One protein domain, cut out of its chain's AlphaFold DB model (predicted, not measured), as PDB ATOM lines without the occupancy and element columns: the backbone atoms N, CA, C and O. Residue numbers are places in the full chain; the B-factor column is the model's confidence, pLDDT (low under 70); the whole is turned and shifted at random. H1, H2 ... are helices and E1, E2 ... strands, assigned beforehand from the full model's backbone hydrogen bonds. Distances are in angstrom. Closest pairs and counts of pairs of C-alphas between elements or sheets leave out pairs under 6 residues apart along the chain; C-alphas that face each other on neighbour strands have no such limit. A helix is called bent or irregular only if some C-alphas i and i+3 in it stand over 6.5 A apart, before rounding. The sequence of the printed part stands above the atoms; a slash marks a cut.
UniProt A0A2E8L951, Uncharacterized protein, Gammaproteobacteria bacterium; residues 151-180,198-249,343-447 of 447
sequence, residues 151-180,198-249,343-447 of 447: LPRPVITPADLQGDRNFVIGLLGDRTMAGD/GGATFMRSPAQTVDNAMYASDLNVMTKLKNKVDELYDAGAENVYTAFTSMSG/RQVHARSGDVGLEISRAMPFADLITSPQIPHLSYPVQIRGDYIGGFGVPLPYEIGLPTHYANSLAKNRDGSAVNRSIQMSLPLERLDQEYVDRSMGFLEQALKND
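AT A GLANCE: This is residues 151 to 180, 198 to 249 and 343 to 447 of the 447 residues of an uncharacterized protein of Gammaproteobacteria bacterium (UniProt A0A2E8L951). One strongly twisted sheet of six strands is a folded sheet, bent back on itself into two leaves, E3 and E6 facing E4, E1 and E7, with E5 as the hinge; H4 packs on one face and reaches both leaves. H2 and H3 lie over the opposite face, and H5 to H8 line one side, with H8 off the sheet, packed on H1 and H5. You have 187 printed residues with eight named helices and seven named strands, in the order H1 E1 E2 H2 H3 E3 H4 E4 E5 E6 H5 H6 H7 E7 H8; the class is mixed, and so is the sheet, E3 E6 E5 E4 E1 E7. The whole is compact and rounded, with a radius of gyration of the C-alphas of 15.6 A and spans of 42 by 37 by 32 A.

HOW THE PARTS SIT: Start at H1, residues 158 to 161, which touches H8, residues 430 to 446, with closest C-alphas Pro 158 and Val 433 at 5.4 A; H1 only grazes the sheet. E1, residues 166 to 173, is antiparallel to E7, residues 425 to 427 (N 168 to O 426, 2.9 A), and parallel to E4, residues 239 to 246 (N 169 to O 241, 2.8 A). E2, residues 178 to 180, pairs with no named strand. H2, residues 200 to 204, only just irregular with C-alphas 200 and 203 6.8 A apart, has a height over the sheet of 6.6 A. On the same face is H3, residues 206 to 211; on the opposite face H4, residues 219 to 234, has a height of 8.4 A. E3, residues 213 to 217, is antiparallel to E6, residues 378 to 388 (N 214 to O 380, 2.9 A). E5, residues 352 to 359, is antiparallel to E4 (N 244 to O 355, 2.9 A) and forms a hairpin with E6 (N 383 to O 358, 2.8 A). H5, residues 394 to 397, touches H8, with closest C-alphas Ile 396 and Ser 436 at 6.2 A. H6, residues 399 to 408, touches H7, residues 413 to 421, at a steep tilt of 60 degrees, opposite ways. In H3, H4 and H6 every O i to N i+4 pair is within hydrogen-bond range; H7 has 4 of 5, H8 12 of 13, and H2 0 of 1 with 1 of 2 O i to N i+3 pairs; H1 and H5 are too short for O i to N i+4 pairs.

IN THESE COORDINATES: Find C-alpha 158, where H1 begins, at (89.387, -94.658, -1.318). E1 spans 22.0 A, H4 22.1 A and E4 22.3 A. From C-alpha 378 at (75.773, -76.464, 16.479), E6 runs 26.3 A, bending by 74 degrees at residue 385. H8 spans 24.6 A and ends at C-alpha 446, (105.358, -102.207, 6.722).

THE WHOLE: The C-alphas farthest apart, Ser 368 and Lys 445, are 45.7 A apart. Residues 181 to 197 and 250 to 342 are not printed; the gaps are 10.5 A and 11.9 A between C-alphas. Of the links printed whole, E5 to E6 is long and the others tight. Confidence is under 70 at residues 408 to 421 and 446 to 447.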
ATOM      1  N   LEU A 151      79.181 -96.354  17.628       94.69
ATOM      2  CA  LEU A 151      78.884 -97.122  16.421       94.69
ATOM      3  C   LEU A 151      80.117 -97.942  15.992       94.69
ATOM      4  O   LEU A 151      81.257 -97.473  16.168       94.69
ATOM      5  N   PRO A 152      79.927 -99.151  15.424       94.69
ATOM      6  CA  PRO A 152      81.016 -99.927  14.837       94.69
ATOM      7  C   PRO A 152      81.806 -99.083  13.842       94.69
ATOM      8  O   PRO A 152      81.259 -98.151  13.267       94.69
ATOM      9  N   ARG A 153      83.078 -99.415  13.622       94.25
ATOM     10  CA  ARG A 153      83.917 -98.731  12.635       94.25
ATOM     11  C   ARG A 153      84.171 -99.635  11.432       94.25
ATOM     12  O   ARG A 153      85.119-100.423  11.481       94.25
ATOM     13  N   PRO A 154      83.357 -99.543  10.370       96.31
ATOM     14  CA  PRO A 154      83.696-100.144   9.093       96.31
ATOM     15  C   PRO A 154      85.044 -99.618   8.599       96.31
ATOM     16  O   PRO A 154      85.322 -98.418   8.671       96.31
ATOM     17  N   VAL A 155      85.881-100.527   8.107       94.62
ATOM     18  CA  VAL A 155      87.066-100.152   7.338       94.62
ATOM     19  C   VAL A 155      86.630-100.026   5.889       94.62
ATOM     20  O   VAL A 155      86.146-100.996   5.312       94.62
ATOM     21  N   ILE A 156      86.794 -98.831   5.334       95.44
ATOM     22  CA  ILE A 156      86.540 -98.533   3.923       95.44
ATOM     23  C   ILE A 156      87.841 -98.100   3.252       95.44
ATOM     24  O   ILE A 156      88.850 -97.847   3.918       95.44
ATOM     25  N   THR A 157      87.820 -98.003   1.933       94.38
ATOM     26  CA  THR A 157      88.949 -97.613   1.096       94.38
ATOM     27  C   THR A 157      88.595 -96.399   0.234       94.38
ATOM     28  O   THR A 157      87.418 -96.122   0.003       94.38
ATOM     29  N   PRO A 158      89.594 -95.667  -0.282       94.44
ATOM     30  CA  PRO A 158      89.387 -94.658  -1.318       94.44
ATOM     31  C   PRO A 158      88.560 -95.153  -2.515       94.44
ATOM     32  O   PRO A 158      87.752 -94.392  -3.039       94.44
ATOM     33  N   ALA A 159      88.721 -96.420  -2.915       94.62
ATOM     34  CA  ALA A 159      87.972 -97.017  -4.021       94.62
ATOM     35  C   ALA A 159      86.465 -97.120  -3.726       94.62
ATOM     36  O   ALA A 159      85.654 -96.892  -4.617       94.62
ATOM     37  N   ASP A 160      86.078 -97.369  -2.469       97.00
ATOM     38  CA  ASP A 160      84.664 -97.421  -2.062       97.00
ATOM     39  C   ASP A 160      83.966 -96.055  -2.165       97.00
ATOM     40  O   ASP A 160      82.741 -95.976  -2.231       97.00
ATOM     41  N   LEU A 161      84.743 -94.968  -2.165       97.38
ATOM     42  CA  LEU A 161      84.244 -93.596  -2.245       97.38
ATOM     43  C   LEU A 161      84.302 -93.022  -3.670       97.38
ATOM     44  O   LEU A 161      83.812 -91.911  -3.902       97.38
ATOM     45  N   GLN A 162      84.905 -93.752  -4.611       95.19
ATOM     46  CA  GLN A 162      85.176 -93.281  -5.963       95.19
ATOM     47  C   GLN A 162      83.894 -92.902  -6.708       95.19
ATOM     48  O   GLN A 162      82.857 -93.554  -6.594       95.19
ATOM     49  N   GLY A 163      83.978 -91.846  -7.510       92.00
ATOM     50  CA  GLY A 163      82.947 -91.498  -8.478       92.00
ATOM     51  C   GLY A 163      83.292 -90.213  -9.209       92.00
ATOM     52  O   GLY A 163      83.863 -89.290  -8.629       92.00
ATOM     53  N   ASP A 164      82.890 -90.116 -10.476       84.94
ATOM     54  CA  ASP A 164      83.207 -88.959 -11.323       84.94
ATOM     55  C   ASP A 164      82.681 -87.638 -10.747       84.94
ATOM     56  O   ASP A 164      83.200 -86.565 -11.057       84.94
ATOM     57  N   ARG A 165      81.655 -87.699  -9.896       92.25
ATOM     58  CA  ARG A 165      81.032 -86.538  -9.249       92.25
ATOM     59  C   ARG A 165      81.015 -86.671  -7.726       92.25
ATOM     60  O   ARG A 165      80.172 -86.064  -7.069       92.25
ATOM     61  N   ASN A 166      81.933 -87.465  -7.176       97.19
ATOM     62  CA  ASN A 166      82.121 -87.602  -5.739       97.19
ATOM     63  C   ASN A 166      83.251 -86.694  -5.251       97.19
ATOM     64  O   ASN A 166      84.289 -86.546  -5.902       97.19
ATOM     65  N   PHE A 167      83.056 -86.117  -4.070       97.38
ATOM     66  CA  PHE A 167      84.013 -85.207  -3.450       97.38
ATOM     67  C   PHE A 167      84.240 -85.559  -1.987       97.38
ATOM     68  O   PHE A 167      83.355 -86.109  -1.335       97.38
ATOM     69  N   VAL A 168      85.394 -85.176  -1.448       97.56
ATOM     70  CA  VAL A 168      85.667 -85.201  -0.010       97.56
ATOM     71  C   VAL A 168      86.055 -83.815   0.490       97.56
ATOM     72  O   VAL A 168      86.866 -83.122  -0.123       97.56
ATOM     73  N   ILE A 169      85.476 -83.421   1.622       96.25
ATOM     74  CA  ILE A 169      85.833 -82.217   2.369       96.25
ATOM     75  C   ILE A 169      86.631 -82.618   3.610       96.25
ATOM     76  O   ILE A 169      86.162 -83.402   4.436       96.25
ATOM     77  N   GLY A 170      87.824 -82.050   3.779       94.62
ATOM     78  CA  GLY A 170      88.608 -82.201   5.002       94.62
ATOM     79  C   GLY A 170      88.024 -81.382   6.153       94.62
ATOM     80  O   GLY A 170      87.951 -80.158   6.059       94.62
ATOM     81  N   LEU A 171      87.651 -82.036   7.255       94.00
ATOM     82  CA  LEU A 171      87.130 -81.390   8.461       94.00
ATOM     83  C   LEU A 171      88.162 -81.426   9.576       94.00
ATOM     84  O   LEU A 171      88.415 -82.462  10.192       94.00
ATOM     85  N   LEU A 172      88.758 -80.268   9.838       91.19
ATOM     86  CA  LEU A 172      89.780 -80.136  10.857       91.19
ATOM     87  C   LEU A 172      89.183 -80.302  12.261       91.19
ATOM     88  O   LEU A 172      88.460 -79.425  12.722       91.19
ATOM     89  N   GLY A 173      89.544 -81.383  12.954       92.31
ATOM     90  CA  GLY A 173      89.080 -81.670  14.311       92.31
ATOM     91  C   GLY A 173      90.220 -81.885  15.298       92.31
ATOM     92  O   GLY A 173      91.309 -82.346  14.939       92.31
ATOM     93  N   ASP A 174      89.981 -81.535  16.558       93.12
ATOM     94  CA  ASP A 174      90.906 -81.868  17.630       93.12
ATOM     95  C   ASP A 174      91.005 -83.392  17.825       93.12
ATOM     96  O   ASP A 174      90.180 -84.176  17.350       93.12
ATOM     97  N   ARG A 175      92.075 -83.830  18.487       94.44
ATOM     98  CA  ARG A 175      92.386 -85.257  18.626       94.44
ATOM     99  C   ARG A 175      91.675 -85.916  19.799       94.44
ATOM    100  O   ARG A 175      92.047 -87.033  20.148       94.44
ATOM    101  N   THR A 176      90.739 -85.228  20.453       95.62
ATOM    102  CA  THR A 176      90.038 -85.810  21.592       95.62
ATOM    103  C   THR A 176      89.150 -86.976  21.164       95.62
ATOM    104  O   THR A 176      88.998 -87.279  19.977       95.62
ATOM    105  N   MET A 177      88.619 -87.686  22.147       94.31
ATOM    106  CA  MET A 177      87.730 -88.817  21.945       94.31
ATOM    107  C   MET A 177      86.302 -88.476  22.383       94.31
ATOM    108  O   MET A 177      86.060 -87.500  23.092       94.31
ATOM    109  N   ALA A 178      85.362 -89.318  21.975       94.12
ATOM    110  CA  ALA A 178      83.976 -89.339  22.387       94.12
ATOM    111  C   ALA A 178      83.583 -90.753  22.831       94.12
ATOM    112  O   ALA A 178      84.195 -91.733  22.400       94.12
ATOM    113  N   GLY A 179      82.514 -90.869  23.620       89.75
ATOM    114  CA  GLY A 179      81.853 -92.156  23.883       89.75
ATOM    115  C   GLY A 179      82.161 -92.797  25.233       89.75
ATOM    116  O   GLY A 179      81.757 -93.933  25.477       89.75
ATOM    117  N   ASP A 180      82.825 -92.083  26.134       93.44
ATOM    118  CA  ASP A 180      83.022 -92.509  27.516       93.44
ATOM    119  C   ASP A 180      83.241 -91.307  28.447       93.44
ATOM    120  O   ASP A 180      83.111 -90.143  28.064       93.44
ATOM    121  N   GLY A 198      84.307 -85.388  21.912       92.44
ATOM    122  CA  GLY A 198      84.910 -84.709  20.767       92.44
ATOM    123  C   GLY A 198      85.662 -85.586  19.768       92.44
ATOM    124  O   GLY A 198      85.535 -86.817  19.709       92.44
ATOM    125  N   GLY A 199      86.441 -84.874  18.951       94.69
ATOM    126  CA  GLY A 199      87.319 -85.383  17.905       94.69
ATOM    127  C   GLY A 199      86.668 -86.347  16.916       94.69
ATOM    128  O   GLY A 199      85.475 -86.272  16.621       94.69
ATOM    129  N   ALA A 200      87.476 -87.248  16.353       95.44
ATOM    130  CA  ALA A 200      87.061 -88.099  15.235       95.44
ATOM    131  C   ALA A 200      85.873 -89.003  15.590       95.44
ATOM    132  O   ALA A 200      85.009 -89.268  14.763       95.44
ATOM    133  N   THR A 201      85.798 -89.454  16.839       95.25
ATOM    134  CA  THR A 201      84.756 -90.364  17.322       95.25
ATOM    135  C   THR A 201      83.405 -89.700  17.585       95.25
ATOM    136  O   THR A 201      82.441 -90.427  17.819       95.25
ATOM    137  N   PHE A 202      83.289 -88.365  17.526       96.75
ATOM    138  CA  PHE A 202      82.000 -87.680  17.691       96.75
ATOM    139  C   PHE A 202      80.934 -88.222  16.725       96.75
ATOM    140  O   PHE A 202      79.832 -88.557  17.156       96.75
ATOM    141  N   MET A 203      81.297 -88.435  15.456       95.81
ATOM    142  CA  MET A 203      80.399 -88.972  14.419       95.81
ATOM    143  C   MET A 203      79.981 -90.434  14.634       95.81
ATOM    144  O   MET A 203      79.167 -90.969  13.897       95.81
ATOM    145  N   ARG A 204      80.551 -91.108  15.637       95.56
ATOM    146  CA  ARG A 204      80.172 -92.461  16.068       95.56
ATOM    147  C   ARG A 204      79.458 -92.459  17.413       95.56
ATOM    148  O   ARG A 204      79.050 -93.518  17.883       95.56
ATOM    149  N   SER A 205      79.377 -91.304  18.062       94.75
ATOM    150  CA  SER A 205      78.778 -91.157  19.381       94.75
ATOM    151  C   SER A 205      77.253 -91.316  19.314       94.75
ATOM    152  O   SER A 205      76.673 -91.330  18.223       94.75
ATOM    153  N   PRO A 206      76.561 -91.380  20.464       93.50
ATOM    154  CA  PRO A 206      75.101 -91.404  20.494       93.50
ATOM    155  C   PRO A 206      74.438 -90.255  19.718       93.50
ATOM    156  O   PRO A 206      73.339 -90.455  19.205       93.50
ATOM    157  N   ALA A 207      75.108 -89.104  19.554       94.44
ATOM    158  CA  ALA A 207      74.630 -87.992  18.726       94.44
ATOM    159  C   ALA A 207      74.356 -88.423  17.270       94.44
ATOM    160  O   ALA A 207      73.359 -88.013  16.678       94.44
ATOM    161  N   GLN A 208      75.165 -89.334  16.721       95.06
ATOM    162  CA  GLN A 208      74.924 -89.907  15.397       95.06
ATOM    163  C   GLN A 208      73.656 -90.766  15.360       95.06
ATOM    164  O   GLN A 208      72.938 -90.767  14.370       95.06
ATOM    165  N   THR A 209      73.346 -91.497  16.430       91.44
ATOM    166  CA  THR A 209      72.174 -92.387  16.444       91.44
ATOM    167  C   THR A 209      70.868 -91.611  16.602       91.44
ATOM    168  O   THR A 209      69.863 -91.983  16.003       91.44
ATOM    169  N   VAL A 210      70.868 -90.543  17.405       93.56
ATOM    170  CA  VAL A 210      69.637 -89.796  17.714       93.56
ATOM    171  C   VAL A 210      69.389 -88.622  16.771       93.56
ATOM    172  O   VAL A 210      68.247 -88.381  16.393       93.56
ATOM    173  N   ASP A 211      70.448 -87.924  16.359       95.25
ATOM    174  CA  ASP A 211      70.362 -86.706  15.554       95.25
ATOM    175  C   ASP A 211      71.038 -86.853  14.181       95.25
ATOM    176  O   ASP A 211      71.068 -85.898  13.407       95.25
ATOM    177  N   ASN A 212      71.571 -88.027  13.828       96.62
ATOM    178  CA  ASN A 212      72.395 -88.204  12.622       96.62
ATOM    179  C   ASN A 212      73.527 -87.162  12.536       96.62
ATOM    180  O   ASN A 212      73.825 -86.649  11.458       96.62
ATOM    181  N   ALA A 213      74.067 -86.761  13.690       97.12
ATOM    182  CA  ALA A 213      75.037 -85.686  13.806       97.12
ATOM    183  C   ALA A 213      76.461 -86.171  13.499       97.12
ATOM    184  O   ALA A 213      77.116 -86.788  14.340       97.12
ATOM    185  N   MET A 214      76.967 -85.813  12.316       95.94
ATOM    186  CA  MET A 214      78.304 -86.214  11.870       95.94
ATOM    187  C   MET A 214      79.420 -85.292  12.376       95.94
ATOM    188  O   MET A 214      80.588 -85.671  12.390       95.94
ATOM    189  N   TYR A 215      79.107 -84.047  12.738       97.00
ATOM    190  CA  TYR A 215      80.120 -83.083  13.168       97.00
ATOM    191  C   TYR A 215      79.512 -81.957  14.000       97.00
ATOM    192  O   TYR A 215      78.334 -81.638  13.832       97.00
ATOM    193  N   ALA A 216      80.319 -81.339  14.862       96.12
ATOM    194  CA  ALA A 216      79.917 -80.221  15.710       96.12
ATOM    195  C   ALA A 216      80.931 -79.075  15.624       96.12
ATOM    196  O   ALA A 216      82.141 -79.302  15.609       96.12
ATOM    197  N   SER A 217      80.445 -77.837  15.567       94.19
ATOM    198  CA  SER A 217      81.282 -76.638  15.668       94.19
ATOM    199  C   SER A 217      80.452 -75.403  16.043       94.19
ATOM    200  O   SER A 217      79.270 -75.490  16.380       94.19
ATOM    201  N   ASP A 218      81.070 -74.227  15.967       92.06
ATOM    202  CA  ASP A 218      80.357 -72.955  16.045       92.06
ATOM    203  C   ASP A 218      79.446 -72.749  14.825       92.06
ATOM    204  O   ASP A 218      79.742 -73.204  13.714       92.06
ATOM    205  N   LEU A 219      78.368 -71.979  15.015       94.25
ATOM    206  CA  LEU A 219      77.357 -71.702  13.986       94.25
ATOM    207  C   LEU A 219      77.974 -71.254  12.657       94.25
ATOM    208  O   LEU A 219      77.627 -71.780  11.607       94.25
ATOM    209  N   ASN A 220      78.931 -70.326  12.692       91.88
ATOM    210  CA  ASN A 220      79.561 -69.807  11.476       91.88
ATOM    211  C   ASN A 220      80.315 -70.888  10.690       91.88
ATOM    212  O   ASN A 220      80.341 -70.842   9.460       91.88
ATOM    213  N   VAL A 221      80.940 -71.846  11.378       91.75
ATOM    214  CA  VAL A 221      81.667 -72.949  10.735       91.75
ATOM    215  C   VAL A 221      80.672 -73.937  10.134       91.75
ATOM    216  O   VAL A 221      80.828 -74.333   8.980       91.75
ATOM    217  N   MET A 222      79.613 -74.276  10.871       95.44
ATOM    218  CA  MET A 222      78.589 -75.212  10.398       95.44
ATOM    219  C   MET A 222      77.772 -74.643   9.235       95.44
ATOM    220  O   MET A 222      77.529 -75.356   8.269       95.44
ATOM    221  N   THR A 223      77.445 -73.347   9.250       96.38
ATOM    222  CA  THR A 223      76.799 -72.667   8.117       96.38
ATOM    223  C   THR A 223      77.682 -72.688   6.873       96.38
ATOM    224  O   THR A 223      77.195 -72.987   5.787       96.38
ATOM    225  N   LYS A 224      78.990 -72.426   7.012       95.06
ATOM    226  CA  LYS A 224      79.931 -72.515   5.882       95.06
ATOM    227  C   LYS A 224      79.994 -73.928   5.307       95.06
ATOM    228  O   LYS A 224      79.970 -74.076   4.089       95.06
ATOM    229  N   LEU A 225      80.060 -74.945   6.167       96.38
ATOM    230  CA  LEU A 225      80.083 -76.341   5.735       96.38
ATOM    231  C   LEU A 225      78.782 -76.733   5.028       96.38
ATOM    232  O   LEU A 225      78.849 -77.256   3.921       96.38
ATOM    233  N   LYS A 226      77.621 -76.424   5.619       97.62
ATOM    234  CA  LYS A 226      76.309 -76.674   5.005       97.62
ATOM    235  C   LYS A 226      76.219 -76.035   3.624       97.62
ATOM    236  O   LYS A 226      75.948 -76.729   2.656       97.62
ATOM    237  N   ASN A 227      76.508 -74.737   3.525       97.12
ATOM    238  CA  ASN A 227      76.426 -74.024   2.254       97.12
ATOM    239  C   ASN A 227      77.357 -74.634   1.203       97.12
ATOM    240  O   ASN A 227      76.970 -74.735   0.047       97.12
ATOM    241  N   LYS A 228      78.563 -75.071   1.598       96.19
ATOM    242  CA  LYS A 228      79.486 -75.702   0.654       96.19
ATOM    243  C   LYS A 228      78.988 -77.061   0.169       96.19
ATOM    244  O   LYS A 228      79.166 -77.380  -1.002       96.19
ATOM    245  N   VAL A 229      78.393 -77.859   1.055       97.69
ATOM    246  CA  VAL A 229      77.763 -79.132   0.678       97.69
ATOM    247  C   VAL A 229      76.622 -78.866  -0.302       97.69
ATOM    248  O   VAL A 229      76.628 -79.439  -1.385       97.69
ATOM    249  N   ASP A 230      75.704 -77.963   0.034       97.88
ATOM    250  CA  ASP A 230      74.544 -77.633  -0.802       97.88
ATOM    251  C   ASP A 230      74.971 -77.138  -2.194       97.88
ATOM    252  O   ASP A 230      74.488 -77.649  -3.199       97.88
ATOM    253  N   GLU A 231      75.959 -76.238  -2.260       96.31
ATOM    254  CA  GLU A 231      76.535 -75.725  -3.512       96.31
ATOM    255  C   GLU A 231      77.096 -76.847  -4.402       96.31
ATOM    256  O   GLU A 231      76.910 -76.828  -5.618       96.31
ATOM    257  N   LEU A 232      77.771 -77.845  -3.818       94.56
ATOM    258  CA  LEU A 232      78.305 -78.980  -4.576       94.56
ATOM    259  C   LEU A 232      77.184 -79.854  -5.153       94.56
ATOM    260  O   LEU A 232      77.293 -80.302  -6.294       94.56
ATOM    261  N   TYR A 233      76.111 -80.085  -4.395       95.50
ATOM    262  CA  TYR A 233      74.959 -80.847  -4.888       95.50
ATOM    263  C   TYR A 233      74.157 -80.068  -5.938       95.50
ATOM    264  O   TYR A 233      73.775 -80.659  -6.948       95.50
ATOM    265  N   ASP A 234      73.980 -78.755  -5.774       95.75
ATOM    266  CA  ASP A 234      73.392 -77.885  -6.805       95.75
ATOM    267  C   ASP A 234      74.232 -77.890  -8.096       95.75
ATOM    268  O   ASP A 234      73.686 -77.873  -9.200       95.75
ATOM    269  N   ALA A 235      75.561 -77.995  -7.976       92.94
ATOM    270  CA  ALA A 235      76.486 -78.162  -9.099       92.94
ATOM    271  C   ALA A 235      76.520 -79.594  -9.680       92.94
ATOM    272  O   ALA A 235      77.257 -79.861 -10.631       92.94
ATOM    273  N   GLY A 236      75.718 -80.520  -9.143       92.44
ATOM    274  CA  GLY A 236      75.540 -81.866  -9.680       92.44
ATOM    275  C   GLY A 236      76.450 -82.943  -9.087       92.44
ATOM    276  O   GLY A 236      76.624 -83.979  -9.737       92.44
ATOM    277  N   ALA A 237      77.022 -82.729  -7.895       95.56
ATOM    278  CA  ALA A 237      77.703 -83.781  -7.140       95.56
ATOM    279  C   ALA A 237      76.765 -84.968  -6.855       95.56
ATOM    280  O   ALA A 237      75.582 -84.792  -6.568       95.56
ATOM    281  N   GLU A 238      77.304 -86.186  -6.919       96.38
ATOM    282  CA  GLU A 238      76.580 -87.407  -6.547       96.38
ATOM    283  C   GLU A 238      76.679 -87.675  -5.048       96.38
ATOM    284  O   GLU A 238      75.672 -87.946  -4.399       96.38
ATOM    285  N   ASN A 239      77.891 -87.571  -4.497       98.12
ATOM    286  CA  ASN A 239      78.137 -87.671  -3.066       98.12
ATOM    287  C   ASN A 239      79.168 -86.632  -2.630       98.12
ATOM    288  O   ASN A 239      80.196 -86.425  -3.281       98.12
ATOM    289  N   VAL A 240      78.932 -86.038  -1.464       98.19
ATOM    290  CA  VAL A 240      79.932 -85.240  -0.750       98.19
ATOM    291  C   VAL A 240      80.245 -85.937   0.562       98.19
ATOM    292  O   VAL A 240      79.397 -86.034   1.448       98.19
ATOM    293  N   TYR A 241      81.467 -86.430   0.684       98.62
ATOM    294  CA  TYR A 241      81.993 -87.005   1.908       98.62
ATOM    295  C   TYR A 241      82.694 -85.939   2.742       98.62
ATOM    296  O   TYR A 241      83.193 -84.934   2.235       98.62
ATOM    297  N   THR A 242      82.764 -86.174   4.040       97.69
ATOM    298  CA  THR A 242      83.555 -85.397   4.981       97.69
ATOM    299  C   THR A 242      84.531 -86.335   5.665       97.69
ATOM    300  O   THR A 242      84.151 -87.389   6.170       97.69
ATOM    301  N   ALA A 243      85.810 -85.979   5.651       97.00
ATOM    302  CA  ALA A 243      86.860 -86.767   6.274       97.00
ATOM    303  C   ALA A 243      87.424 -86.001   7.463       97.00
ATOM    304  O   ALA A 243      87.820 -84.843   7.330       97.00
ATOM    305  N   PHE A 244      87.492 -86.652   8.623       96.56
ATOM    306  CA  PHE A 244      88.201 -86.095   9.765       96.56
ATOM    307  C   PHE A 244      89.669 -85.849   9.393       96.56
ATOM    308  O   PHE A 244      90.362 -86.763   8.936       96.56
ATOM    309  N   THR A 245      90.133 -84.629   9.639       94.44
ATOM    310  CA  THR A 245      91.509 -84.185   9.431       94.44
ATOM    311  C   THR A 245      92.102 -83.780  10.776       94.44
ATOM    312  O   THR A 245      91.588 -82.894  11.458       94.44
ATOM    313  N   SER A 246      93.199 -84.418  11.171       92.50
ATOM    314  CA  SER A 246      93.760 -84.294  12.521       92.50
ATOM    315  C   SER A 246      94.358 -82.905  12.780       92.50
ATOM    316  O   SER A 246      95.271 -82.472  12.074       92.50
ATOM    317  N   MET A 247      93.945 -82.212  13.844       90.00
ATOM    318  CA  MET A 247      94.655 -81.020  14.333       90.00
ATOM    319  C   MET A 247      96.024 -81.370  14.938       90.00
ATOM    320  O   MET A 247      96.457 -82.523  14.979       90.00
ATOM    321  N   SER A 248      96.728 -80.354  15.444       87.38
ATOM    322  CA  SER A 248      97.891 -80.562  16.313       87.38
ATOM    323  C   SER A 248      97.517 -81.285  17.615       87.38
ATOM    324  O   SER A 248      96.382 -81.185  18.081       87.38
ATOM    325  N   GLY A 249      98.495 -81.934  18.256       87.12
ATOM    326  CA  GLY A 249      98.310 -82.631  19.539       87.12
ATOM    327  C   GLY A 249      97.897 -81.751  20.728       87.12
ATOM    328  O   GLY A 249      97.554 -82.280  21.777       87.12
ATOM    329  N   ARG A 343      94.467 -93.708  18.852       91.69
ATOM    330  CA  ARG A 343      94.871 -93.799  17.436       91.69
ATOM    331  C   ARG A 343      95.554 -92.526  16.928       91.69
ATOM    332  O   ARG A 343      96.235 -92.553  15.910       91.69
ATOM    333  N   GLN A 344      95.379 -91.409  17.630       93.06
ATOM    334  CA  GLN A 344      95.856 -90.084  17.240       93.06
ATOM    335  C   GLN A 344      97.023 -89.553  18.085       93.06
ATOM    336  O   GLN A 344      97.568 -88.486  17.773       93.06
ATOM    337  N   VAL A 345      97.462 -90.286  19.114       91.69
ATOM    338  CA  VAL A 345      98.623 -89.904  19.949       91.69
ATOM    339  C   VAL A 345      99.870 -89.681  19.084       91.69
ATOM    340  O   VAL A 345     100.610 -88.715  19.281       91.69
ATOM    341  N   HIS A 346     100.039 -90.530  18.071       87.75
ATOM    342  CA  HIS A 346     101.126 -90.481  17.094       87.75
ATOM    343  C   HIS A 346     100.672 -90.007  15.706       87.75
ATOM    344  O   HIS A 346     101.405 -90.177  14.740       87.75
ATOM    345  N   ALA A 347      99.491 -89.401  15.569       87.44
ATOM    346  CA  ALA A 347      99.081 -88.837  14.283       87.44
ATOM    347  C   ALA A 347      99.912 -87.591  13.940       87.44
ATOM    348  O   ALA A 347     100.323 -86.813  14.819       87.44
ATOM    349  N   ARG A 348     100.120 -87.328  12.655       85.94
ATOM    350  CA  ARG A 348     100.596 -86.027  12.174       85.94
ATOM    351  C   ARG A 348      99.433 -85.046  12.125       85.94
ATOM    352  O   ARG A 348      98.267 -85.416  12.018       85.94
ATOM    353  N   SER A 349      99.746 -83.761  12.244       85.94
ATOM    354  CA  SER A 349      98.761 -82.738  11.896       85.94
ATOM    355  C   SER A 349      98.431 -82.881  10.413       85.94
ATOM    356  O   SER A 349      99.345 -82.989   9.600       85.94
ATOM    357  N   GLY A 350      97.147 -82.869  10.082       87.88
ATOM    358  CA  GLY A 350      96.660 -83.026   8.723       87.88
ATOM    359  C   GLY A 350      96.419 -84.471   8.288       87.88
ATOM    360  O   GLY A 350      95.947 -84.641   7.177       87.88
ATOM    361  N   ASP A 351      96.685 -85.499   9.103       91.75
ATOM    362  CA  ASP A 351      96.300 -86.868   8.720       91.75
ATOM    363  C   ASP A 351      94.773 -86.948   8.512       91.75
ATOM    364  O   ASP A 351      94.012 -86.474   9.365       91.75
ATOM    365  N   VAL A 352      94.347 -87.529   7.387       94.62
ATOM    366  CA  VAL A 352      92.975 -87.486   6.850       94.62
ATOM    367  C   VAL A 352      92.334 -88.873   6.854       94.62
ATOM    368  O   VAL A 352      92.973 -89.870   6.518       94.62
ATOM    369  N   GLY A 353      91.039 -88.937   7.163       94.88
ATOM    370  CA  GLY A 353      90.211 -90.116   6.892       94.88
ATOM    371  C   GLY A 353      90.201 -91.164   8.003       94.88
ATOM    372  O   GLY A 353      89.807 -92.306   7.764       94.88
ATOM    373  N   LEU A 354      90.591 -90.789   9.229       95.12
ATOM    374  CA  LEU A 354      90.434 -91.666  10.398       95.12
ATOM    375  C   LEU A 354      88.961 -92.044  10.618       95.12
ATOM    376  O   LEU A 354      88.670 -93.180  10.985       95.12
ATOM    377  N   GLU A 355      88.051 -91.103  10.394       97.19
ATOM    378  CA  GLU A 355      86.606 -91.317  10.382       97.19
ATOM    379  C   GLU A 355      86.017 -90.455   9.253       97.19
ATOM    380  O   GLU A 355      86.503 -89.348   8.989       97.19
ATOM    381  N   ILE A 356      85.029 -90.995   8.545       98.38
ATOM    382  CA  ILE A 356      84.452 -90.451   7.318       98.38
ATOM    383  C   ILE A 356      82.929 -90.554   7.407       98.38
ATOM    384  O   ILE A 356      82.372 -91.585   7.795       98.38
ATOM    385  N   SER A 357      82.257 -89.477   7.015       98.31
ATOM    386  CA  SER A 357      80.803 -89.428   6.879       98.31
ATOM    387  C   SER A 357      80.409 -88.981   5.476       98.31
ATOM    388  O   SER A 357      81.172 -88.312   4.785       98.31
ATOM    389  N   ARG A 358      79.203 -89.328   5.041       98.56
ATOM    390  CA  ARG A 358      78.556 -88.745   3.867       98.56
ATOM    391  C   ARG A 358      77.667 -87.595   4.324       98.56
ATOM    392  O   ARG A 358      76.778 -87.790   5.148       98.56
ATOM    393  N   ALA A 359      77.903 -86.397   3.804       97.81
ATOM    394  CA  ALA A 359      77.114 -85.223   4.146       97.81
ATOM    395  C   ALA A 359      75.677 -85.349   3.622       97.81
ATOM    396  O   ALA A 359      75.449 -85.862   2.524       97.81
ATOM    397  N   MET A 360      74.722 -84.835   4.398       98.00
ATOM    398  CA  MET A 360      73.315 -84.778   4.015       98.00
ATOM    399  C   MET A 360      72.999 -83.396   3.423       98.00
ATOM    400  O   MET A 360      72.973 -82.420   4.178       98.00
ATOM    401  N   PRO A 361      72.785 -83.278   2.101       96.75
ATOM    402  CA  PRO A 361      72.535 -81.985   1.478       96.75
ATOM    403  C   PRO A 361      71.186 -81.407   1.878       96.75
ATOM    404  O   PRO A 361      70.233 -82.137   2.154       96.75
ATOM    405  N   PHE A 362      71.117 -80.080   1.890       97.75
ATOM    406  CA  PHE A 362      69.940 -79.262   2.173       97.75
ATOM    407  C   PHE A 362      69.308 -79.498   3.552       97.75
ATOM    408  O   PHE A 362      68.254 -78.938   3.851       97.75
ATOM    409  N   ALA A 363      69.950 -80.287   4.415       96.62
ATOM    410  CA  ALA A 363      69.496 -80.533   5.770       96.62
ATOM    411  C   ALA A 363      69.757 -79.322   6.668       96.62
ATOM    412  O   ALA A 363      70.836 -78.724   6.642       96.62
ATOM    413  N   ASP A 364      68.786 -78.992   7.515       97.50
ATOM    414  CA  ASP A 364      68.957 -77.940   8.511       97.50
ATOM    415  C   ASP A 364      70.061 -78.283   9.517       97.50
ATOM    416  O   ASP A 364      70.255 -79.439   9.913       97.50
ATOM    417  N   LEU A 365      70.763 -77.241   9.969       97.94
ATOM    418  CA  LEU A 365      71.693 -77.354  11.086       97.94
ATOM    419  C   LEU A 365      70.939 -77.713  12.366       97.94
ATOM    420  O   LEU A 365      69.846 -77.213  12.635       97.94
ATOM    421  N   ILE A 366      71.563 -78.531  13.204       97.94
ATOM    422  CA  ILE A 366      71.028 -78.913  14.505       97.94
ATOM    423  C   ILE A 366      71.495 -77.869  15.524       97.94
ATOM    424  O   ILE A 366      72.618 -77.922  16.023       97.94
ATOM    425  N   THR A 367      70.636 -76.895  15.820       97.06
ATOM    426  CA  THR A 367      70.898 -75.817  16.797       97.06
ATOM    427  C   THR A 367      70.362 -76.124  18.197       97.06
ATOM    428  O   THR A 367      70.563 -75.353  19.132       97.06
ATOM    429  N   SER A 368      69.650 -77.238  18.354       96.12
ATOM    430  CA  SER A 368      69.134 -77.744  19.631       96.12
ATOM    431  C   SER A 368      69.257 -79.273  19.657       96.12
ATOM    432  O   SER A 368      68.247 -79.967  19.539       96.12
ATOM    433  N   PRO A 369      70.495 -79.801  19.711       95.88
ATOM    434  CA  PRO A 369      70.745 -81.240  19.675       95.88
ATOM    435  C   PRO A 369      70.206 -81.943  20.923       95.88
ATOM    436  O   PRO A 369      70.253 -81.396  22.027       95.88
ATOM    437  N   GLN A 370      69.751 -83.184  20.756       94.62
ATOM    438  CA  GLN A 370      69.370 -84.068  21.861       94.62
ATOM    439  C   GLN A 370      70.590 -84.439  22.712       94.62
ATOM    440  O   GLN A 370      70.484 -84.579  23.929       94.62
ATOM    441  N   ILE A 371      71.755 -84.566  22.071       92.06
ATOM    442  CA  ILE A 371      73.047 -84.789  22.727       92.06
ATOM    443  C   ILE A 371      73.937 -83.571  22.454       92.06
ATOM    444  O   ILE A 371      74.608 -83.527  21.420       92.06
ATOM    445  N   PRO A 372      73.923 -82.547  23.325       92.38
ATOM    446  CA  PRO A 372      74.724 -81.346  23.127       92.38
ATOM    447  C   PRO A 372      76.212 -81.609  23.356       92.38
ATOM    448  O   PRO A 372      76.582 -82.384  24.232       92.38
ATOM    449  N   HIS A 373      77.052 -80.902  22.598       92.94
ATOM    450  CA  HIS A 373      78.489 -80.818  22.845       92.94
ATOM    451  C   HIS A 373      78.765 -79.528  23.632       92.94
ATOM    452  O   HIS A 373      78.349 -78.444  23.220       92.94
ATOM    453  N   LEU A 374      79.478 -79.617  24.755       91.19
ATOM    454  CA  LEU A 374      79.707 -78.483  25.666       91.19
ATOM    455  C   LEU A 374      80.557 -77.355  25.063       91.19
ATOM    456  O   LEU A 374      80.458 -76.212  25.502       91.19
ATOM    457  N   SER A 375      81.414 -77.661  24.086       91.94
ATOM    458  CA  SER A 375      82.258 -76.669  23.404       91.94
ATOM    459  C   SER A 375      81.632 -76.115  22.129       91.94
ATOM    460  O   SER A 375      81.929 -74.983  21.760       91.94
ATOM    461  N   TYR A 376      80.811 -76.915  21.447       92.56
ATOM    462  CA  TYR A 376      80.384 -76.668  20.075       92.56
ATOM    463  C   TYR A 376      78.859 -76.793  19.962       92.56
ATOM    464  O   TYR A 376      78.330 -77.903  19.908       92.56
ATOM    465  N   PRO A 377      78.126 -75.669  19.944       93.38
ATOM    466  CA  PRO A 377      76.679 -75.684  20.147       93.38
ATOM    467  C   PRO A 377      75.874 -76.139  18.924       93.38
ATOM    468  O   PRO A 377      74.693 -76.450  19.065       93.38
ATOM    469  N   VAL A 378      76.472 -76.147  17.729       97.56
ATOM    470  CA  VAL A 378      75.773 -76.464  16.479       97.56
ATOM    471  C   VAL A 378      76.339 -77.735  15.874       97.56
ATOM    472  O   VAL A 378      77.554 -77.893  15.769       97.56
ATOM    473  N   GLN A 379      75.450 -78.627  15.446       97.88
ATOM    474  CA  GLN A 379      75.817 -79.874  14.781       97.88
ATOM    475  C   GLN A 379      75.265 -79.909  13.358       97.88
ATOM    476  O   GLN A 379      74.306 -79.210  13.025       97.88
ATOM    477  N   ILE A 380      75.881 -80.719  12.504       97.75
ATOM    478  CA  ILE A 380      75.455 -80.918  11.118       97.75
ATOM    479  C   ILE A 380      75.134 -82.388  10.865       97.75
ATOM    480  O   ILE A 380      75.797 -83.283  11.397       97.75
ATOM    481  N   ARG A 381      74.107 -82.626  10.044       98.19
ATOM    482  CA  ARG A 381      73.650 -83.971   9.702       98.19
ATOM    483  C   ARG A 381      74.534 -84.636   8.653       98.19
ATOM    484  O   ARG A 381      74.982 -83.994   7.703       98.19
ATOM    485  N   GLY A 382      74.726 -85.937   8.798       97.81
ATOM    486  CA  GLY A 382      75.378 -86.787   7.812       97.81
ATOM    487  C   GLY A 382      75.425 -88.232   8.276       97.81
ATOM    488  O   GLY A 382      75.246 -88.517   9.455       97.81
ATOM    489  N   ASP A 383      75.664 -89.140   7.344       97.88
ATOM    490  CA  ASP A 383      75.711 -90.570   7.617       97.88
ATOM    491  C   ASP A 383      77.160 -90.983   7.857       97.88
ATOM    492  O   ASP A 383      77.982 -90.908   6.945       97.88
ATOM    493  N   TYR A 384      77.496 -91.435   9.062       98.12
ATOM    494  CA  TYR A 384      78.787 -92.070   9.298       98.12
ATOM    495  C   TYR A 384      78.908 -93.369   8.488       98.12
ATOM    496  O   TYR A 384      78.032 -94.232   8.566       98.12
ATOM    497  N   ILE A 385      80.000 -93.520   7.732       97.94
ATOM    498  CA  ILE A 385      80.194 -94.661   6.817       97.94
ATOM    499  C   ILE A 385      81.430 -95.513   7.123       97.94
ATOM    500  O   ILE A 385      81.561 -96.605   6.576       97.94
ATOM    501  N   GLY A 386      82.326 -95.057   7.999       97.50
ATOM    502  CA  GLY A 386      83.539 -95.792   8.354       97.50
ATOM    503  C   GLY A 386      84.772 -94.906   8.389       97.50
ATOM    504  O   GLY A 386      84.686 -93.699   8.575       97.50
ATOM    505  N   GLY A 387      85.940 -95.504   8.200       96.31
ATOM    506  CA  GLY A 387      87.188 -94.776   8.009       96.31
ATOM    507  C   GLY A 387      88.247 -95.660   7.370       96.31
ATOM    508  O   GLY A 387      88.107 -96.884   7.329       96.31
ATOM    509  N   PHE A 388      89.325 -95.053   6.888       92.88
ATOM    510  CA  PHE A 388      90.430 -95.806   6.301       92.88
ATOM    511  C   PHE A 388      91.148 -96.635   7.367       92.88
ATOM    512  O   PHE A 388      91.263 -96.211   8.516       92.88
ATOM    513  N   GLY A 389      91.644 -97.824   7.014       85.62
ATOM    514  CA  GLY A 389      92.398 -98.668   7.956       85.62
ATOM    515  C   GLY A 389      93.577 -97.916   8.586       85.62
ATOM    516  O   GLY A 389      93.775 -97.978   9.797       85.62
ATOM    517  N   VAL A 390      94.259 -97.115   7.765       87.06
ATOM    518  CA  VAL A 390      95.329 -96.188   8.141       87.06
ATOM    519  C   VAL A 390      94.976 -94.795   7.595       87.06
ATOM    520  O   VAL A 390      94.565 -94.701   6.438       87.06
ATOM    521  N   PRO A 391      95.101 -93.706   8.381       91.19
ATOM    522  CA  PRO A 391      94.889 -92.352   7.872       91.19
ATOM    523  C   PRO A 391      95.871 -91.984   6.753       91.19
ATOM    524  O   PRO A 391      97.046 -92.355   6.790       91.19
ATOM    525  N   LEU A 392      95.412 -91.196   5.784       92.56
ATOM    526  CA  LEU A 392      96.259 -90.692   4.707       92.56
ATOM    527  C   LEU A 392      97.045 -89.453   5.171       92.56
ATOM    528  O   LEU A 392      96.467 -88.591   5.839       92.56
ATOM    529  N   PRO A 393      98.323 -89.296   4.778       90.81
ATOM    530  CA  PRO A 393      99.008 -88.010   4.852       90.81
ATOM    531  C   PRO A 393      98.203 -86.889   4.197       90.81
ATOM    532  O   PRO A 393      97.520 -87.126   3.202       90.81
ATOM    533  N   TYR A 394      98.335 -85.659   4.697       87.62
ATOM    534  CA  TYR A 394      97.606 -84.507   4.158       87.62
ATOM    535  C   TYR A 394      97.864 -84.305   2.657       87.62
ATOM    536  O   TYR A 394      96.939 -84.084   1.882       87.62
ATOM    537  N   GLU A 395      99.121 -84.446   2.240       87.19
ATOM    538  CA  GLU A 395      99.579 -84.345   0.855       87.19
ATOM    539  C   GLU A 395      99.033 -85.448  -0.068       87.19
ATOM    540  O   GLU A 395      99.053 -85.284  -1.284       87.19
ATOM    541  N   ILE A 396      98.528 -86.550   0.494       91.50
ATOM    542  CA  ILE A 396      97.922 -87.665  -0.246       91.50
ATOM    543  C   ILE A 396      96.396 -87.571  -0.225       91.50
ATOM    544  O   ILE A 396      95.762 -87.770  -1.259       91.50
ATOM    545  N   GLY A 397      95.818 -87.268   0.941       92.00
ATOM    546  CA  GLY A 397      94.373 -87.227   1.154       92.00
ATOM    547  C   GLY A 397      93.699 -85.934   0.689       92.00
ATOM    548  O   GLY A 397      92.516 -85.973   0.370       92.00
ATOM    549  N   LEU A 398      94.422 -84.805   0.650       91.88
ATOM    550  CA  LEU A 398      93.940 -83.491   0.180       91.88
ATOM    551  C   LEU A 398      94.988 -82.775  -0.718       91.88
ATOM    552  O   LEU A 398      95.398 -81.639  -0.434       91.88
ATOM    553  N   PRO A 399      95.464 -83.431  -1.792       88.38
ATOM    554  CA  PRO A 399      96.594 -83.001  -2.618       88.38
ATOM    555  C   PRO A 399      96.358 -81.685  -3.349       88.38
ATOM    556  O   PRO A 399      97.267 -80.856  -3.401       88.38
ATOM    557  N   THR A 400      95.152 -81.441  -3.866       86.19
ATOM    558  CA  THR A 400      94.824 -80.195  -4.568       86.19
ATOM    559  C   THR A 400      94.974 -79.010  -3.620       86.19
ATOM    560  O   THR A 400      95.628 -78.009  -3.932       86.19
ATOM    561  N   HIS A 401      94.441 -79.130  -2.403       82.88
ATOM    562  CA  HIS A 401      94.603 -78.088  -1.397       82.88
ATOM    563  C   HIS A 401      96.059 -77.946  -0.942       82.88
ATOM    564  O   HIS A 401      96.539 -76.826  -0.746       82.88
ATOM    565  N   TYR A 402      96.769 -79.058  -0.750       84.00
ATOM    566  CA  TYR A 402      98.180 -79.046  -0.372       84.00
ATOM    567  C   TYR A 402      99.040 -78.299  -1.403       84.00
ATOM    568  O   TYR A 402      99.738 -77.348  -1.039       84.00
ATOM    569  N   ALA A 403      98.908 -78.638  -2.688       81.31
ATOM    570  CA  ALA A 403      99.618 -77.986  -3.786       81.31
ATOM    571  C   ALA A 403      99.302 -76.483  -3.857       81.31
ATOM    572  O   ALA A 403     100.213 -75.651  -3.901       81.31
ATOM    573  N   ASN A 404      98.021 -76.116  -3.756       76.88
ATOM    574  CA  ASN A 404      97.586 -74.716  -3.732       76.88
ATOM    575  C   ASN A 404      98.146 -73.936  -2.534       76.88
ATOM    576  O   ASN A 404      98.429 -72.741  -2.641       76.88
ATOM    577  N   SER A 405      98.320 -74.594  -1.389       74.00
ATOM    578  CA  SER A 405      98.878 -73.971  -0.186       74.00
ATOM    579  C   SER A 405     100.380 -73.713  -0.330       74.00
ATOM    580  O   SER A 405     100.848 -72.637   0.043       74.00
ATOM    581  N   LEU A 406     101.123 -74.650  -0.932       71.88
ATOM    582  CA  LEU A 406     102.550 -74.486  -1.233       71.88
ATOM    583  C   LEU A 406     102.805 -73.403  -2.285       71.88
ATOM    584  O   LEU A 406     103.731 -72.604  -2.137       71.88
ATOM    585  N   ALA A 407     101.962 -73.330  -3.319       70.44
ATOM    586  CA  ALA A 407     102.059 -72.301  -4.353       70.44
ATOM    587  C   ALA A 407     101.901 -70.883  -3.780       70.44
ATOM    588  O   ALA A 407     102.506 -69.935  -4.284       70.44
ATOM    589  N   LYS A 408     101.121 -70.740  -2.700       66.69
ATOM    590  CA  LYS A 408     100.882 -69.460  -2.025       66.69
ATOM    591  C   LYS A 408     101.973 -69.075  -1.023       66.69
ATOM    592  O   LYS A 408     102.085 -67.888  -0.750       66.69
ATOM    593  N   ASN A 409     102.756 -70.018  -0.475       55.19
ATOM    594  CA  ASN A 409     103.871 -69.738   0.448       55.19
ATOM    595  C   ASN A 409     104.826 -70.943   0.610       55.19
ATOM    596  O   ASN A 409     104.410 -72.037   0.987       55.19
ATOM    597  N   ARG A 410     106.132 -70.715   0.395       50.75
ATOM    598  CA  ARG A 410     107.174 -71.755   0.227       50.75
ATOM    599  C   ARG A 410     107.670 -72.453   1.508       50.75
ATOM    600  O   ARG A 410     108.430 -73.407   1.392       50.75
ATOM    601  N   ASP A 411     107.310 -71.997   2.710       53.62
ATOM    602  CA  ASP A 411     107.960 -72.436   3.965       53.62
ATOM    603  C   ASP A 411     107.183 -73.485   4.790       53.62
ATOM    604  O   ASP A 411     107.602 -73.854   5.888       53.62
ATOM    605  N   GLY A 412     106.039 -73.970   4.292       49.53
ATOM    606  CA  GLY A 412     105.232 -75.017   4.938       49.53
ATOM    607  C   GLY A 412     104.437 -74.572   6.178       49.53
ATOM    608  O   GLY A 412     103.444 -75.213   6.525       49.53
ATOM    609  N   SER A 413     104.784 -73.445   6.812       50.00
ATOM    610  CA  SER A 413     104.042 -72.886   7.957       50.00
ATOM    611  C   SER A 413     102.627 -72.435   7.560       50.00
ATOM    612  O   SER A 413     101.670 -72.568   8.331       50.00
ATOM    613  N   ALA A 414     102.478 -72.001   6.306       54.19
ATOM    614  CA  ALA A 414     101.216 -71.602   5.702       54.19
ATOM    615  C   ALA A 414     100.235 -72.766   5.495       54.19
ATOM    616  O   ALA A 414      99.029 -72.534   5.549       54.19
ATOM    617  N   VAL A 415     100.712 -74.008   5.321       58.19
ATOM    618  CA  VAL A 415      99.833 -75.172   5.107       58.19
ATOM    619  C   VAL A 415      98.981 -75.426   6.352       58.19
ATOM    620  O   VAL A 415      97.759 -75.446   6.258       58.19
ATOM    621  N   ASN A 416      99.585 -75.469   7.543       60.25
ATOM    622  CA  ASN A 416      98.840 -75.666   8.795       60.25
ATOM    623  C   ASN A 416      97.794 -74.569   9.050       60.25
ATOM    624  O   ASN A 416      96.681 -74.862   9.483       60.25
ATOM    625  N   ARG A 417      98.135 -73.307   8.758       63.81
ATOM    626  CA  ARG A 417      97.188 -72.191   8.887       63.81
ATOM    627  C   ARG A 417      96.095 -72.253   7.823       63.81
ATOM    628  O   ARG A 417      94.954 -71.939   8.125       63.81
ATOM    629  N   SER A 418      96.413 -72.662   6.598       64.50
ATOM    630  CA  SER A 418      95.421 -72.783   5.526       64.50
ATOM    631  C   SER A 418      94.374 -73.855   5.834       64.50
ATOM    632  O   SER A 418      93.194 -73.571   5.683       64.50
ATOM    633  N   ILE A 419      94.783 -75.001   6.396       66.12
ATOM    634  CA  ILE A 419      93.882 -76.077   6.850       66.12
ATOM    635  C   ILE A 419      92.884 -75.565   7.899       66.12
ATOM    636  O   ILE A 419      91.732 -75.976   7.913       66.12
ATOM    637  N   GLN A 420      93.311 -74.651   8.776       65.62
ATOM    638  CA  GLN A 420      92.450 -74.052   9.804       65.62
ATOM    639  C   GLN A 420      91.458 -73.021   9.253       65.62
ATOM    640  O   GLN A 420      90.484 -72.693   9.926       65.62
ATOM    641  N   MET A 421      91.725 -72.462   8.073       68.19
ATOM    642  CA  MET A 421      91.007 -71.301   7.541       68.19
ATOM    643  C   MET A 421      90.109 -71.638   6.345       68.19
ATOM    644  O   MET A 421      89.379 -70.762   5.880       68.19
ATOM    645  N   SER A 422      90.161 -72.868   5.836       75.81
ATOM    646  CA  SER A 422      89.425 -73.316   4.653       75.81
ATOM    647  C   SER A 422      88.649 -74.610   4.917       75.81
ATOM    648  O   SER A 422      88.784 -75.238   5.964       75.81
ATOM    649  N   LEU A 423      87.824 -75.000   3.943       88.62
ATOM    650  CA  LEU A 423      87.268 -76.346   3.811       88.62
ATOM    651  C   LEU A 423      87.972 -77.006   2.615       88.62
ATOM    652  O   LEU A 423      87.521 -76.809   1.483       88.62
ATOM    653  N   PRO A 424      89.116 -77.689   2.819       90.06
ATOM    654  CA  PRO A 424      89.824 -78.372   1.742       90.06
ATOM    655  C   PRO A 424      88.895 -79.337   1.013       90.06
ATOM    656  O   PRO A 424      88.223 -80.131   1.663       90.06
ATOM    657  N   LEU A 425      88.875 -79.266  -0.315       91.44
ATOM    658  CA  LEU A 425      88.018 -80.068  -1.181       91.44
ATOM    659  C   LEU A 425      88.893 -80.870  -2.142       91.44
ATOM    660  O   LEU A 425      89.818 -80.308  -2.730       91.44
ATOM    661  N   GLU A 426      88.567 -82.143  -2.323       92.88
ATOM    662  CA  GLU A 426      89.217 -83.025  -3.289       92.88
ATOM    663  C   GLU A 426      88.167 -83.829  -4.061       92.88
ATOM    664  O   GLU A 426      87.143 -84.226  -3.498       92.88
ATOM    665  N   ARG A 427      88.409 -84.062  -5.354       93.38
ATOM    666  CA  ARG A 427      87.579 -84.946  -6.178       93.38
ATOM    667  C   ARG A 427      88.041 -86.391  -6.001       93.38
ATOM    668  O   ARG A 427      89.235 -86.657  -5.921       93.38
ATOM    669  N   LEU A 428      87.095 -87.323  -5.950       93.06
ATOM    670  CA  LEU A 428      87.355 -88.747  -5.729       93.06
ATOM    671  C   LEU A 428      87.361 -89.523  -7.052       93.06
ATOM    672  O   LEU A 428      86.594 -90.465  -7.248       93.06
ATOM    673  N   ASP A 429      88.206 -89.079  -7.979       87.75
ATOM    674  CA  ASP A 429      88.400 -89.720  -9.278       87.75
ATOM    675  C   ASP A 429      89.421 -90.872  -9.215       87.75
ATOM    676  O   ASP A 429      89.946 -91.223  -8.155       87.75
ATOM    677  N   GLN A 430      89.694 -91.497 -10.365       90.00
ATOM    678  CA  GLN A 430      90.654 -92.601 -10.445       90.00
ATOM    679  C   GLN A 430      92.061 -92.188  -9.989       90.00
ATOM    680  O   GLN A 430      92.740 -92.982  -9.345       90.00
ATOM    681  N   GLU A 431      92.494 -90.947 -10.248       88.50
ATOM    682  CA  GLU A 431      93.815 -90.478  -9.818       88.50
ATOM    683  C   GLU A 431      93.901 -90.392  -8.287       88.50
ATOM    684  O   GLU A 431      94.919 -90.770  -7.693       88.50
ATOM    685  N   TYR A 432      92.829 -89.939  -7.628       89.88
ATOM    686  CA  TYR A 432      92.735 -89.982  -6.171       89.88
ATOM    687  C   TYR A 432      92.853 -91.404  -5.626       89.88
ATOM    688  O   TYR A 432      93.604 -91.633  -4.670       89.88
ATOM    689  N   VAL A 433      92.130 -92.350  -6.232       92.56
ATOM    690  CA  VAL A 433      92.143 -93.759  -5.825       92.56
ATOM    691  C   VAL A 433      93.532 -94.356  -5.999       92.56
ATOM    692  O   VAL A 433      94.072 -94.870  -5.024       92.56
ATOM    693  N   ASP A 434      94.140 -94.232  -7.177       88.31
ATOM    694  CA  ASP A 434      95.444 -94.829  -7.485       88.31
ATOM    695  C   ASP A 434      96.527 -94.347  -6.512       88.31
ATOM    696  O   ASP A 434      97.279 -95.142  -5.942       88.31
ATOM    697  N   ARG A 435      96.570 -93.033  -6.255       90.94
ATOM    698  CA  ARG A 435      97.527 -92.429  -5.320       90.94
ATOM    699  C   ARG A 435      97.287 -92.888  -3.881       90.94
ATOM    700  O   ARG A 435      98.234 -93.245  -3.178       90.94
ATOM    701  N   SER A 436      96.036 -92.858  -3.429       91.88
ATOM    702  CA  SER A 436      95.691 -93.162  -2.036       91.88
ATOM    703  C   SER A 436      95.824 -94.656  -1.733       91.88
ATOM    704  O   SER A 436      96.376 -95.024  -0.699       91.88
ATOM    705  N   MET A 437      95.387 -95.519  -2.652       90.81
ATOM    706  CA  MET A 437      95.547 -96.970  -2.544       90.81
ATOM    707  C   MET A 437      97.017 -97.373  -2.610       90.81
ATOM    708  O   MET A 437      97.456 -98.160  -1.776       90.81
ATOM    709  N   GLY A 438      97.806 -96.759  -3.500       88.50
ATOM    710  CA  GLY A 438      99.249 -96.991  -3.559       88.50
ATOM    711  C   GLY A 438      99.955 -96.712  -2.226       88.50
ATOM    712  O   GLY A 438     100.845 -97.469  -1.837       88.50
ATOM    713  N   PHE A 439      99.533 -95.681  -1.485       88.31
ATOM    714  CA  PHE A 439     100.025 -95.431  -0.128       88.31
ATOM    715  C   PHE A 439      99.542 -96.483   0.876       88.31
ATOM    716  O   PHE A 439     100.355 -97.027   1.626       88.31
ATOM    717  N   LEU A 440      98.240 -96.780   0.904       83.19
ATOM    718  CA  LEU A 440      97.663 -97.717   1.874       83.19
ATOM    719  C   LEU A 440      98.253 -99.124   1.732       83.19
ATOM    720  O   LEU A 440      98.586 -99.753   2.732       83.19
ATOM    721  N   GLU A 441      98.458 -99.597   0.504       83.38
ATOM    722  CA  GLU A 441      99.091-100.889   0.232       83.38
ATOM    723  C   GLU A 441     100.547-100.953   0.704       83.38
ATOM    724  O   GLU A 441     101.013-102.015   1.114       83.38
ATOM    725  N   GLN A 442     101.284 -99.840   0.636       81.00
ATOM    726  CA  GLN A 442     102.648 -99.768   1.164       81.00
ATOM    727  C   GLN A 442     102.658 -99.706   2.691       81.00
ATOM    728  O   GLN A 442     103.466-100.389   3.317       81.00
ATOM    729  N   ALA A 443     101.764 -98.919   3.294       75.31
ATOM    730  CA  ALA A 443     101.653 -98.805   4.745       75.31
ATOM    731  C   ALA A 443     101.339-100.168   5.384       75.31
ATOM    732  O   ALA A 443     102.050-100.594   6.286       75.31
ATOM    733  N   LEU A 444     100.370-100.903   4.828       70.75
ATOM    734  CA  LEU A 444      99.969-102.230   5.308       70.75
ATOM    735  C   LEU A 444     101.039-103.321   5.139       70.75
ATOM    736  O   LEU A 444     100.924-104.373   5.754       70.75
ATOM    737  N   LYS A 445     102.054-103.117   4.289       73.94
ATOM    738  CA  LYS A 445     103.188-104.051   4.144       73.94
ATOM    739  C   LYS A 445     104.293-103.819   5.178       73.94
ATOM    740  O   LYS A 445     105.157-104.679   5.321       73.94
ATOM    741  N   ASN A 446     104.310-102.641   5.801       60.53
ATOM    742  CA  ASN A 446     105.358-102.207   6.722       60.53
ATOM    743  C   ASN A 446     104.946-102.301   8.203       60.53
ATOM    744  O   ASN A 446     105.821-102.159   9.059       60.53
ATOM    745  N   ASP A 447     103.659-102.522   8.478       51.44
ATOM    746  CA  ASP A 447     103.119-102.960   9.775       51.44
ATOM    747  C   ASP A 447     103.189-104.492   9.894       51.44
ATOM    748  O   ASP A 447     103.458-104.984  11.018       51.44
TER     749      ASP A 447